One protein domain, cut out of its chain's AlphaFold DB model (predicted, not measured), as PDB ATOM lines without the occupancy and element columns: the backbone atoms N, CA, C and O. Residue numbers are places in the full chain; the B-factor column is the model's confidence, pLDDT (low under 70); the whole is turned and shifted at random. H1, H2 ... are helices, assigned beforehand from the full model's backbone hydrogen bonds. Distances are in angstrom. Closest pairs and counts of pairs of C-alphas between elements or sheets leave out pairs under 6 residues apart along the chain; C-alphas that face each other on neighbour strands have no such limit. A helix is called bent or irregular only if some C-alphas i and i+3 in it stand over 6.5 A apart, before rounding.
ATOM      1  N   GLU A   6     183.082 210.126 103.360       90.31
ATOM      2  CA  GLU A   6     184.348 210.538 103.967       90.31
ATOM      3  C   GLU A   6     185.498 209.585 103.608       90.31
ATOM      4  O   GLU A   6     186.583 210.044 103.257       90.31
ATOM      5  N   LEU A   7     185.266 208.268 103.652       87.50
ATOM      6  CA  LEU A   7     186.271 207.272 103.269       87.50
ATOM      7  C   LEU A   7     186.590 207.336 101.774       87.50
ATOM      8  O   LEU A   7     187.758 207.258 101.404       87.50
ATOM      9  N   ALA A   8     185.575 207.529 100.929       88.81
ATOM     10  CA  ALA A   8     185.775 207.733  99.496       88.81
ATOM     11  C   ALA A   8     186.631 208.981  99.223       88.81
ATOM     12  O   ALA A   8     187.588 208.910  98.459       88.81
ATOM     13  N   ARG A   9     186.343 210.096  99.909       91.31
ATOM     14  CA  ARG A   9     187.126 211.333  99.793       91.31
ATOM     15  C   ARG A   9     188.574 211.134 100.239       91.31
ATOM     16  O   ARG A   9     189.475 211.511  99.510       91.31
ATOM     17  N   LYS A  10     188.808 210.484 101.385       89.81
ATOM     18  CA  LYS A  10     190.170 210.175 101.862       89.81
ATOM     19  C   LYS A  10     190.950 209.296 100.880       89.81
ATOM     20  O   LYS A  10     192.151 209.492 100.717       89.81
ATOM     21  N   ALA A  11     190.290 208.326 100.245       89.56
ATOM     22  CA  ALA A  11     190.919 207.484  99.232       89.56
ATOM     23  C   ALA A  11     191.309 208.291  97.984       89.56
ATOM     24  O   ALA A  11     192.420 208.123  97.484       89.56
ATOM     25  N   GLU A  12     190.434 209.189  97.527       92.62
ATOM     26  CA  GLU A  12     190.717 210.074  96.391       92.62
ATOM     27  C   GLU A  12     191.841 211.066  96.714       92.62
ATOM     28  O   GLU A  12     192.781 211.201  95.937       92.62
ATOM     29  N   ASP A  13     191.811 211.690  97.896       92.56
ATOM     30  CA  ASP A  13     192.861 212.604  98.360       92.56
ATOM     31  C   ASP A  13     194.227 211.896  98.390       92.56
ATOM     32  O   ASP A  13     195.219 212.418  97.880       92.56
ATOM     33  N   ARG A  14     194.279 210.668  98.933       91.81
ATOM     34  CA  ARG A  14     195.500 209.848  98.944       91.81
ATOM     35  C   ARG A  14     195.979 209.542  97.528       91.81
ATOM     36  O   ARG A  14     197.178 209.613  97.271       91.81
ATOM     37  N   LYS A  15     195.069 209.175  96.626       93.56
ATOM     38  CA  LYS A  15     195.399 208.869  95.231       93.56
ATOM     39  C   LYS A  15     195.997 210.093  94.529       93.56
ATOM     40  O   LYS A  15     197.065 209.976  93.939       93.56
ATOM     41  N   ASN A  16     195.372 211.260  94.675       94.31
ATOM     42  CA  ASN A  16     195.871 212.514  94.109       94.31
ATOM     43  C   ASN A  16     197.255 212.875  94.667       94.31
ATOM     44  O   ASN A  16     198.157 213.210  93.904       94.31
ATOM     45  N   ALA A  17     197.465 212.725  95.978       94.19
ATOM     46  CA  ALA A  17     198.764 212.984  96.601       94.19
ATOM     47  C   ALA A  17     199.874 212.052  96.075       94.19
ATOM     48  O   ALA A  17     201.022 212.476  95.912       94.19
ATOM     49  N   VAL A  18     199.543 210.789  95.786       94.38
ATOM     50  CA  VAL A  18     200.473 209.846  95.147       94.38
ATOM     51  C   VAL A  18     200.757 210.263  93.702       94.38
ATOM     52  O   VAL A  18     201.925 210.339  93.327       94.38
ATOM     53  N   GLU A  19     199.739 210.605  92.908       94.56
ATOM     54  CA  GLU A  19     199.913 211.063  91.519       94.56
ATOM     55  C   GLU A  19     200.788 212.327  91.430       94.56
ATOM     56  O   GLU A  19     201.744 212.375  90.649       94.56
ATOM     57  N   GLU A  20     200.543 213.320  92.287       95.38
ATOM     58  CA  GLU A  20     201.384 214.516  92.407       95.38
ATOM     59  C   GLU A  20     202.823 214.167  92.808       95.38
ATOM     60  O   GLU A  20     203.789 214.712  92.261       95.38
ATOM     61  N   GLY A  21     202.984 213.221  93.734       95.19
ATOM     62  CA  GLY A  21     204.279 212.689  94.136       95.19
ATOM     63  C   GLY A  21     205.040 212.041  92.978       95.19
ATOM     64  O   GLY A  21     206.232 212.297  92.803       95.19
ATOM     65  N   ILE A  22     204.364 211.269  92.129       95.12
ATOM     66  CA  ILE A  22     204.967 210.658  90.936       95.12
ATOM     67  C   ILE A  22     205.448 211.740  89.959       95.12
ATOM     68  O   ILE A  22     206.586 211.678  89.479       95.12
ATOM     69  N   ILE A  23     204.628 212.764  89.707       95.69
ATOM     70  CA  ILE A  23     204.989 213.903  88.843       95.69
ATOM     71  C   ILE A  23     206.221 214.622  89.402       95.69
ATOM     72  O   ILE A  23     207.184 214.893  88.677       95.69
ATOM     73  N   LYS A  24     206.238 214.877  90.712       95.62
ATOM     74  CA  LYS A  24     207.371 215.505  91.394       95.62
ATOM     75  C   LYS A  24     208.639 214.651  91.300       95.62
ATOM     76  O   LYS A  24     209.706 215.181  90.990       95.62
ATOM     77  N   ALA A  25     208.541 213.336  91.488       94.00
ATOM     78  CA  ALA A  25     209.663 212.411  91.322       94.00
ATOM     79  C   ALA A  25     210.186 212.360  89.872       94.00
ATOM     80  O   ALA A  25     211.374 212.129  89.645       94.00
ATOM     81  N   ALA A  26     209.343 212.607  88.870       94.62
ATOM     82  CA  ALA A  26     209.797 212.726  87.486       94.62
ATOM     83  C   ALA A  26     210.594 214.019  87.222       94.62
ATOM     84  O   ALA A  26     211.511 214.009  86.396       94.62
ATOM     85  N   ALA A  27     210.286 215.106  87.935       94.94
ATOM     86  CA  ALA A  27     210.975 216.391  87.804       94.94
ATOM     87  C   ALA A  27     212.313 216.451  88.566       94.94
ATOM     88  O   ALA A  27     213.262 217.089  88.107       94.94
ATOM     89  N   LEU A  28     212.407 215.787  89.721       94.62
ATOM     90  CA  LEU A  28     213.612 215.790  90.554       94.62
ATOM     91  C   LEU A  28     214.733 214.941  89.950       94.62
ATOM     92  O   LEU A  28     214.489 213.904  89.332       94.62
ATOM     93  N   LYS A  29     215.979 215.369  90.168       94.88
ATOM     94  CA  LYS A  29     217.179 214.650  89.735       94.88
ATOM     95  C   LYS A  29     217.852 213.953  90.908       94.88
ATOM     96  O   LYS A  29     218.037 214.548  91.964       94.88
ATOM     97  N   HIS A  30     218.265 212.713  90.685       94.31
ATOM     98  CA  HIS A  30     219.089 211.948  91.607       94.31
ATOM     99  C   HIS A  30     220.054 211.077  90.796       94.31
ATOM    100  O   HIS A  30     219.653 210.464  89.807       94.31
ATOM    101  N   GLU A  31     221.342 211.106  91.154       91.50
ATOM    102  CA  GLU A  31     222.417 210.392  90.438       91.50
ATOM    103  C   GLU A  31     222.404 210.604  88.908       91.50
ATOM    104  O   GLU A  31     222.525 209.673  88.111       91.50
ATOM    105  N   GLY A  32     222.200 211.854  88.477       92.12
ATOM    106  CA  GLY A  32     222.237 212.241  87.060       92.12
ATOM    107  C   GLY A  32     221.004 211.859  86.226       92.12
ATOM    108  O   GLY A  32     220.917 212.255  85.064       92.12
ATOM    109  N   VAL A  33     220.014 211.159  86.789       95.19
ATOM    110  CA  VAL A  33     218.745 210.807  86.118       95.19
ATOM    111  C   VAL A  33     217.542 211.371  86.878       95.19
ATOM    112  O   VAL A  33     217.708 211.970  87.937       95.19
ATOM    113  N   SER A  34     216.323 211.259  86.330       96.69
ATOM    114  CA  SER A  34     215.131 211.586  87.127       96.69
ATOM    115  C   SER A  34     214.985 210.598  88.283       96.69
ATOM    116  O   SER A  34     215.313 209.420  88.124       96.69
ATOM    117  N   LEU A  35     214.448 211.043  89.418       95.31
ATOM    118  CA  LEU A  35     214.196 210.168  90.562       95.31
ATOM    119  C   LEU A  35     213.249 209.015  90.180       95.31
ATOM    120  O   LEU A  35     213.495 207.872  90.551       95.31
ATOM    121  N   SER A  36     212.247 209.272  89.335       95.06
ATOM    122  CA  SER A  36     211.391 208.214  88.777       95.06
ATOM    123  C   SER A  36     212.158 207.162  87.961       95.06
ATOM    124  O   SER A  36     211.856 205.974  88.032       95.06
ATOM    125  N   THR A  37     213.177 207.568  87.198       94.81
ATOM    126  CA  THR A  37     214.029 206.638  86.436       94.81
ATOM    127  C   THR A  37     214.956 205.867  87.364       94.81
ATOM    128  O   THR A  37     215.201 204.682  87.149       94.81
ATOM    129  N   TRP A  38     215.469 206.533  88.397       95.94
ATOM    130  CA  TRP A  38     216.323 205.915  89.401       95.94
ATOM    131  C   TRP A  38     215.577 204.821  90.172       95.94
ATOM    132  O   TRP A  38     216.094 203.715  90.282       95.94
ATOM    133  N   LEU A  39     214.340 205.082  90.611       94.88
ATOM    134  CA  LEU A  39     213.502 204.121  91.343       94.88
ATOM    135  C   LEU A  39     213.154 202.869  90.525       94.88
ATOM    136  O   LEU A  39     212.942 201.808  91.100       94.88
ATOM    137  N   LYS A  40     213.130 202.967  89.190       93.44
ATOM    138  CA  LYS A  40     212.900 201.823  88.288       93.44
ATOM    139  C   LYS A  40     214.101 200.876  88.176       93.44
ATOM    140  O   LYS A  40     213.962 199.805  87.583       93.44
ATOM    141  N   ARG A  41     215.291 201.254  88.660       93.25
ATOM    142  CA  ARG A  41     216.482 200.396  88.581       93.25
ATOM    143  C   ARG A  41     216.409 199.294  89.646       93.25
ATOM    144  O   ARG A  41     216.053 199.581  90.786       93.25
ATOM    145  N   PRO A  42     216.780 198.045  89.316       89.56
ATOM    146  CA  PRO A  42     216.828 196.969  90.299       89.56
ATOM    147  C   PRO A  42     217.725 197.322  91.491       89.56
ATOM    148  O   PRO A  42     218.834 197.813  91.296       89.56
ATOM    149  N   GLY A  43     217.252 197.041  92.707       87.25
ATOM    150  CA  GLY A  43     217.980 197.316  93.950       87.25
ATOM    151  C   GLY A  43     217.810 198.735  94.499       87.25
ATOM    152  O   GLY A  43     218.225 198.981  95.628       87.25
ATOM    153  N   ASN A  44     217.169 199.638  93.752       92.38
ATOM    154  CA  ASN A  44     216.862 200.979  94.229       92.38
ATOM    155  C   ASN A  44     215.509 201.008  94.937       92.38
ATOM    156  O   ASN A  44     214.507 200.520  94.415       92.38
ATOM    157  N   ASP A  45     215.491 201.628  96.112       90.06
ATOM    158  CA  ASP A  45     214.317 201.755  96.962       90.06
ATOM    159  C   ASP A  45     214.261 203.153  97.590       90.06
ATOM    160  O   ASP A  45     215.288 203.819  97.751       90.06
ATOM    161  N   TRP A  46     213.062 203.615  97.948       90.94
ATOM    162  CA  TRP A  46     212.878 204.939  98.542       90.94
ATOM    163  C   TRP A  46     213.610 205.092  99.885       90.94
ATOM    164  O   TRP A  46     213.994 206.207 100.251       90.94
ATOM    165  N   THR A  47     213.861 203.995 100.607       92.38
ATOM    166  CA  THR A  47     214.627 203.997 101.863       92.38
ATOM    167  C   THR A  47     216.082 204.430 101.672       92.38
ATOM    168  O   THR A  47     216.650 205.051 102.574       92.38
ATOM    169  N   LEU A  48     216.654 204.179 100.491       91.88
ATOM    170  CA  LEU A  48     218.033 204.522 100.134       91.88
ATOM    171  C   LEU A  48     218.195 205.991  99.709       91.88
ATOM    172  O   LEU A  48     219.316 206.446  99.486       91.88
ATOM    173  N   LEU A  49     217.097 206.745  99.597       91.62
ATOM    174  CA  LEU A  49     217.162 208.154  99.225       91.62
ATOM    175  C   LEU A  49     217.783 209.014 100.340       91.62
ATOM    176  O   LEU A  49     217.539 208.766 101.524       91.62
ATOM    177  N   PRO A  50     218.513 210.083  99.981       92.69
ATOM    178  CA  PRO A  50     218.912 211.120 100.924       92.69
ATOM    179  C   PRO A  50     217.709 211.724 101.663       92.69
ATOM    180  O   PRO A  50     216.632 211.906 101.081       92.69
ATOM    181  N   GLU A  51     217.893 212.086 102.933       91.81
ATOM    182  CA  GLU A  51     216.832 212.659 103.775       91.81
ATOM    183  C   GLU A  51     216.277 213.974 103.213       91.81
ATOM    184  O   GLU A  51     215.094 214.279 103.374       91.81
ATOM    185  N   GLU A  52     217.098 214.740 102.498       91.06
ATOM    186  CA  GLU A  52     216.692 215.969 101.817       91.06
ATOM    187  C   GLU A  52     215.629 215.689 100.754       91.06
ATOM    188  O   GLU A  52     214.666 216.446 100.647       91.06
ATOM    189  N   LEU A  53     215.775 214.589 100.006       89.69
ATOM    190  CA  LEU A  53     214.805 214.171  98.994       89.69
ATOM    191  C   LEU A  53     213.566 213.553  99.636       89.69
ATOM    192  O   LEU A  53     212.456 213.867  99.210       89.69
ATOM    193  N   LYS A  54     213.720 212.738 100.688       91.50
ATOM    194  CA  LYS A  54     212.578 212.151 101.415       91.50
ATOM    195  C   LYS A  54     211.648 213.223 101.978       91.50
ATOM    196  O   LYS A  54     210.440 213.126 101.796       91.50
ATOM    197  N   LYS A  55     212.202 214.286 102.572       92.50
ATOM    198  CA  LYS A  55     211.442 215.434 103.109       92.50
ATOM    199  C   LYS A  55     210.635 216.194 102.055       92.50
ATOM    200  O   LYS A  55     209.749 216.967 102.409       92.50
ATOM    201  N   MET A  56     210.921 216.000 100.767       89.88
ATOM    202  CA  MET A  56     210.130 216.597  99.691       89.88
ATOM    203  C   MET A  56     208.797 215.876  99.467       89.88
ATOM    204  O   MET A  56     207.955 216.402  98.737       89.88
ATOM    205  N   PHE A  57     208.591 214.705 100.063       92.12
ATOM    206  CA  PHE A  57     207.378 213.910  99.937       92.12
ATOM    207  C   PHE A  57     206.759 213.670 101.311       92.12
ATOM    208  O   PHE A  57     207.441 213.682 102.336       92.12
ATOM    209  N   HIS A  58     205.452 213.426 101.338       90.31
ATOM    210  CA  HIS A  58     204.809 212.974 102.561       90.31
ATOM    211  C   HIS A  58     205.215 211.522 102.839       90.31
ATOM    212  O   HIS A  58     205.115 210.668 101.953       90.31
ATOM    213  N   VAL A  59     205.653 211.236 104.068       87.00
ATOM    214  CA  VAL A  59     206.195 209.918 104.442       87.00
ATOM    215  C   VAL A  59     205.203 208.782 104.185       87.00
ATOM    216  O   VAL A  59     205.593 207.718 103.717       87.00
ATOM    217  N   GLU A  60     203.907 209.031 104.382       90.44
ATOM    218  CA  GLU A  60     202.849 208.035 104.163       90.44
ATOM    219  C   GLU A  60     202.618 207.683 102.683       90.44
ATOM    220  O   GLU A  60     201.886 206.737 102.380       90.44
ATOM    221  N   HIS A  61     203.183 208.457 101.751       93.38
ATOM    222  CA  HIS A  61     202.992 208.272 100.310       93.38
ATOM    223  C   HIS A  61     204.256 207.794  99.596       93.38
ATOM    224  O   HIS A  61     204.135 207.276  98.492       93.38
ATOM    225  N   LEU A  62     205.441 207.915 100.208       93.00
ATOM    226  CA  LEU A  62     206.725 207.539  99.594       93.00
ATOM    227  C   LEU A  62     206.723 206.114  99.035       93.00
ATOM    228  O   LEU A  62     207.095 205.907  97.883       93.00
ATOM    229  N   ASP A  63     206.251 205.161  99.833       93.12
ATOM    230  CA  ASP A  63     206.192 203.749  99.455       93.12
ATOM    231  C   ASP A  63     205.232 203.496  98.282       93.12
ATOM    232  O   ASP A  63     205.574 202.817  97.314       93.12
ATOM    233  N   ALA A  64     204.054 204.126  98.314       94.44
ATOM    234  CA  ALA A  64     203.071 204.034  97.238       94.44
ATOM    235  C   ALA A  64     203.588 204.674  95.938       94.44
ATOM    236  O   ALA A  64     203.483 204.071  94.875       94.44
ATOM    237  N   ILE A  65     204.214 205.853  96.028       95.38
ATOM    238  CA  ILE A  65     204.833 206.546  94.890       95.38
ATOM    239  C   ILE A  65     205.932 205.675  94.271       95.38
ATOM    240  O   ILE A  65     205.971 205.504  93.053       95.38
ATOM    241  N   ALA A  66     206.826 205.118  95.094       94.56
ATOM    242  CA  ALA A  66     207.910 204.261  94.626       94.56
ATOM    243  C   ALA A  66     207.378 202.990  93.954       94.56
ATOM    244  O   ALA A  66     207.810 202.661  92.845       94.56
ATOM    245  N   THR A  67     206.397 202.336  94.579       94.00
ATOM    246  CA  THR A  67     205.721 201.153  94.038       94.00
ATOM    247  C   THR A  67     205.088 201.462  92.680       94.00
ATOM    248  O   THR A  67     205.392 200.798  91.688       94.00
ATOM    249  N   ASP A  68     204.271 202.508  92.580       94.69
ATOM    250  CA  ASP A  68     203.587 202.854  91.331       94.69
ATOM    251  C   ASP A  68     204.578 203.161  90.201       94.69
ATOM    252  O   ASP A  68     204.412 202.678  89.078       94.69
ATOM    253  N   ILE A  69     205.665 203.880  90.501       95.06
ATOM    254  CA  ILE A  69     206.743 204.154  89.542       95.06
ATOM    255  C   ILE A  69     207.407 202.858  89.064       95.06
ATOM    256  O   ILE A  69     207.636 202.690  87.862       95.06
ATOM    257  N   GLN A  70     207.738 201.943  89.976       93.62
ATOM    258  CA  GLN A  70     208.404 200.680  89.646       93.62
ATOM    259  C   GLN A  70     207.519 199.774  88.782       93.62
ATOM    260  O   GLN A  70     207.994 199.164  87.818       93.62
ATOM    261  N   TYR A  71     206.223 199.717  89.085       93.31
ATOM    262  CA  TYR A  71     205.290 198.809  88.425       93.31
ATOM    263  C   TYR A  71     204.573 199.405  87.213       93.31
ATOM    264  O   TYR A  71     203.995 198.633  86.446       93.31
ATOM    265  N   GLU A  72     204.659 200.714  86.960       92.06
ATOM    266  CA  GLU A  72     204.011 201.405  85.832       92.06
ATOM    267  C   GLU A  72     204.144 200.630  84.507       92.06
ATOM    268  O   GLU A  72     203.157 200.330  83.833       92.06
ATOM    269  N   GLY A  73     205.366 200.214  84.157       89.75
ATOM    270  CA  GLY A  73     205.626 199.485  82.914       89.75
ATOM    271  C   GLY A  73     205.019 198.078  82.882       89.75
ATOM    272  O   GLY A  73     204.654 197.581  81.816       89.75
ATOM    273  N   HIS A  74     204.898 197.420  84.034       91.75
ATOM    274  CA  HIS A  74     204.255 196.109  84.147       91.75
ATOM    275  C   HIS A  74     202.735 196.236  84.049       91.75
ATOM    276  O   HIS A  74     202.116 195.495  83.282       91.75
ATOM    277  N   ILE A  75     202.159 197.209  84.755       92.75
ATOM    278  CA  ILE A  75     200.730 197.530  84.728       92.75
ATOM    279  C   ILE A  75     200.304 197.874  83.300       92.75
ATOM    280  O   ILE A  75     199.317 197.333  82.807       92.75
ATOM    281  N   GLU A  76     201.073 198.697  82.589       93.94
ATOM    282  CA  GLU A  76     200.768 199.077  81.207       93.94
ATOM    283  C   GLU A  76     200.764 197.869  80.255       93.94
ATOM    284  O   GLU A  76     199.876 197.716  79.413       93.94
ATOM    285  N   ARG A  77     201.720 196.944  80.412       94.19
ATOM    286  CA  ARG A  77     201.733 195.689  79.640       94.19
ATOM    287  C   ARG A  77     200.517 194.820  79.961       94.19
ATOM    288  O   ARG A  77     199.916 194.259  79.043       94.19
ATOM    289  N   GLN A  78     200.144 194.714  81.236       95.00
ATOM    290  CA  GLN A  78     198.975 193.944  81.661       95.00
ATOM    291  C   GLN A  78     197.672 194.548  81.127       95.00
ATOM    292  O   GLN A  78     196.836 193.806  80.611       95.00
ATOM    293  N   LYS A  79     197.528 195.877  81.158       95.44
ATOM    294  CA  LYS A  79     196.383 196.589  80.572       95.44
ATOM    295  C   LYS A  79     196.247 196.297  79.079       95.44
ATOM    296  O   LYS A  79     195.190 195.844  78.646       95.44
ATOM    297  N   LYS A  80     197.331 196.419  78.304       95.00
ATOM    298  CA  LYS A  80     197.326 196.081  76.865       95.00
ATOM    299  C   LYS A  80     196.932 194.628  76.598       95.00
ATOM    300  O   LYS A  80     196.207 194.343  75.644       95.00
ATOM    301  N   GLN A  81     197.388 193.697  77.435       91.44
ATOM    302  CA  GLN A  81     197.006 192.291  77.320       91.44
ATOM    303  C   GLN A  81     195.518 192.076  77.641       91.44
ATOM    304  O   GLN A  81     194.843 191.346  76.913       91.44
ATOM    305  N   ALA A  82     194.991 192.732  78.676       93.12
ATOM    306  CA  ALA A  82     193.573 192.684  79.026       93.12
ATOM    307  C   ALA A  82     192.695 193.260  77.903       93.12
ATOM    308  O   ALA A  82     191.728 192.623  77.487       93.12
ATOM    309  N   GLU A  83     193.075 194.404  77.331       94.50
ATOM    310  CA  GLU A  83     192.386 194.992  76.178       94.50
ATOM    311  C   GLU A  83     192.349 194.042  74.980       94.50
ATOM    312  O   GLU A  83     191.318 193.908  74.318       94.50
ATOM    313  N   LYS A  84     193.459 193.354  74.696       90.06
ATOM    314  CA  LYS A  84     193.514 192.355  73.625       90.06
ATOM    315  C   LYS A  84     192.521 191.218  73.872       90.06
ATOM    316  O   LYS A  84     191.829 190.822  72.936       90.06
ATOM    317  N   ILE A  85     192.433 190.722  75.106       88.38
ATOM    318  CA  ILE A  85     191.478 189.673  75.487       88.38
ATOM    319  C   ILE A  85     190.042 190.166  75.279       88.38
ATOM    320  O   ILE A  85     189.275 189.501  74.590       88.38
ATOM    321  N   ILE A  86     189.704 191.359  75.776       91.88
ATOM    322  CA  ILE A  86     188.368 191.956  75.608       91.88
ATOM    323  C   ILE A  86     188.015 192.091  74.120       91.88
ATOM    324  O   ILE A  86     186.923 191.717  73.692       91.88
ATOM    325  N   ARG A  87     188.954 192.563  73.291       91.75
ATOM    326  CA  ARG A  87     188.753 192.656  71.835       91.75
ATOM    327  C   ARG A  87     188.500 191.294  71.192       91.75
ATOM    328  O   ARG A  87     187.724 191.222  70.245       91.75
ATOM    329  N   MET A  88     189.167 190.239  71.654       89.62
ATOM    330  CA  MET A  88     188.943 188.883  71.151       89.62
ATOM    331  C   MET A  88     187.571 188.344  71.559       89.62
ATOM    332  O   MET A  88     186.957 187.631  70.768       89.62
ATOM    333  N   GLU A  89     187.060 188.720  72.729       91.94
ATOM    334  CA  GLU A  89     185.712 188.325  73.150       91.94
ATOM    335  C   GLU A  89     184.600 189.021  72.404       91.94
ATOM    336  O   GLU A  89     183.589 188.403  72.096       91.94
TER     337      GLU A  89
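Overview. This is residues 6 to 89 of the 150 residues of the protein "tRNA uridine-5-carboxymethylaminomethyl(34) synthesis enzyme MnmG" of Bacteroides ovatus (UniProt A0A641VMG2). Two helical arms, residues 6 to 13 of H1 and 74 to 89 of H4, stick out from a small body in which the rest of H1 crosses the first arm of the bent helix H4, with short H2 packed on both. The link from H2 to H3 loops away from H1, and H3 sits at the body's edge. The 84 printed residues hold four named helices, H1 to H4 in chain order, and no named strand: all helix. The whole is loose, with a radius of gyration of the C-alphas of 15.2 A, and flat, spanning 50 by 38 by 19 A.

Along the chain. H1, residues 6 to 27, begins at C-alpha 6 (184.348, 210.538, 103.967) and is 31.7 A long. H2 is residues 35 to 39, 6.1 A, and H3 residues 51 to 54, 4.9 A. H4, residues 59 to 89, was assigned as one helix by its hydrogen bonds but is bent: C-alphas 70 and 73 are 7.4 A apart. Its arms are H4a, residues 59 to 70, 17.6 A, and H4b, residues 73 to 89, 24.8 A, ending at C-alpha 89 (185.712, 188.325, 73.150). H4a is irregular, with C-alphas 60 and 63 7.2 A apart.

Arrangement. H1, with residues 14 to 22 alone, touches H4a at a steep tilt of 63 degrees, the same way; their closest C-alphas, Val 18 and Ile 65, are 5.5 A apart. H2 touches H1, closest C-alphas Ser 36 and Ala 26 at 5.0 A, and H4a, Ser 36 and Ile 69 at 6.2 A. H3 is close to but not clearly touching H4a. H4b stands at a steep tilt of 59 degrees to H4a and is apart from H1, H2 and H3. Every O i to N i+4 pair is within hydrogen-bond range in H1, H2 and H4b, and 6 of 8 in H4a; H3 is too short for one.

Size, cuts and confidence. The C-alphas of Glu 52 and Glu 89, the two farthest apart, are 50.5 A apart. The printed part has no cut. The link from H2 to H3 is long, with 11 residues. No printed residue is under 70 in pLDDT.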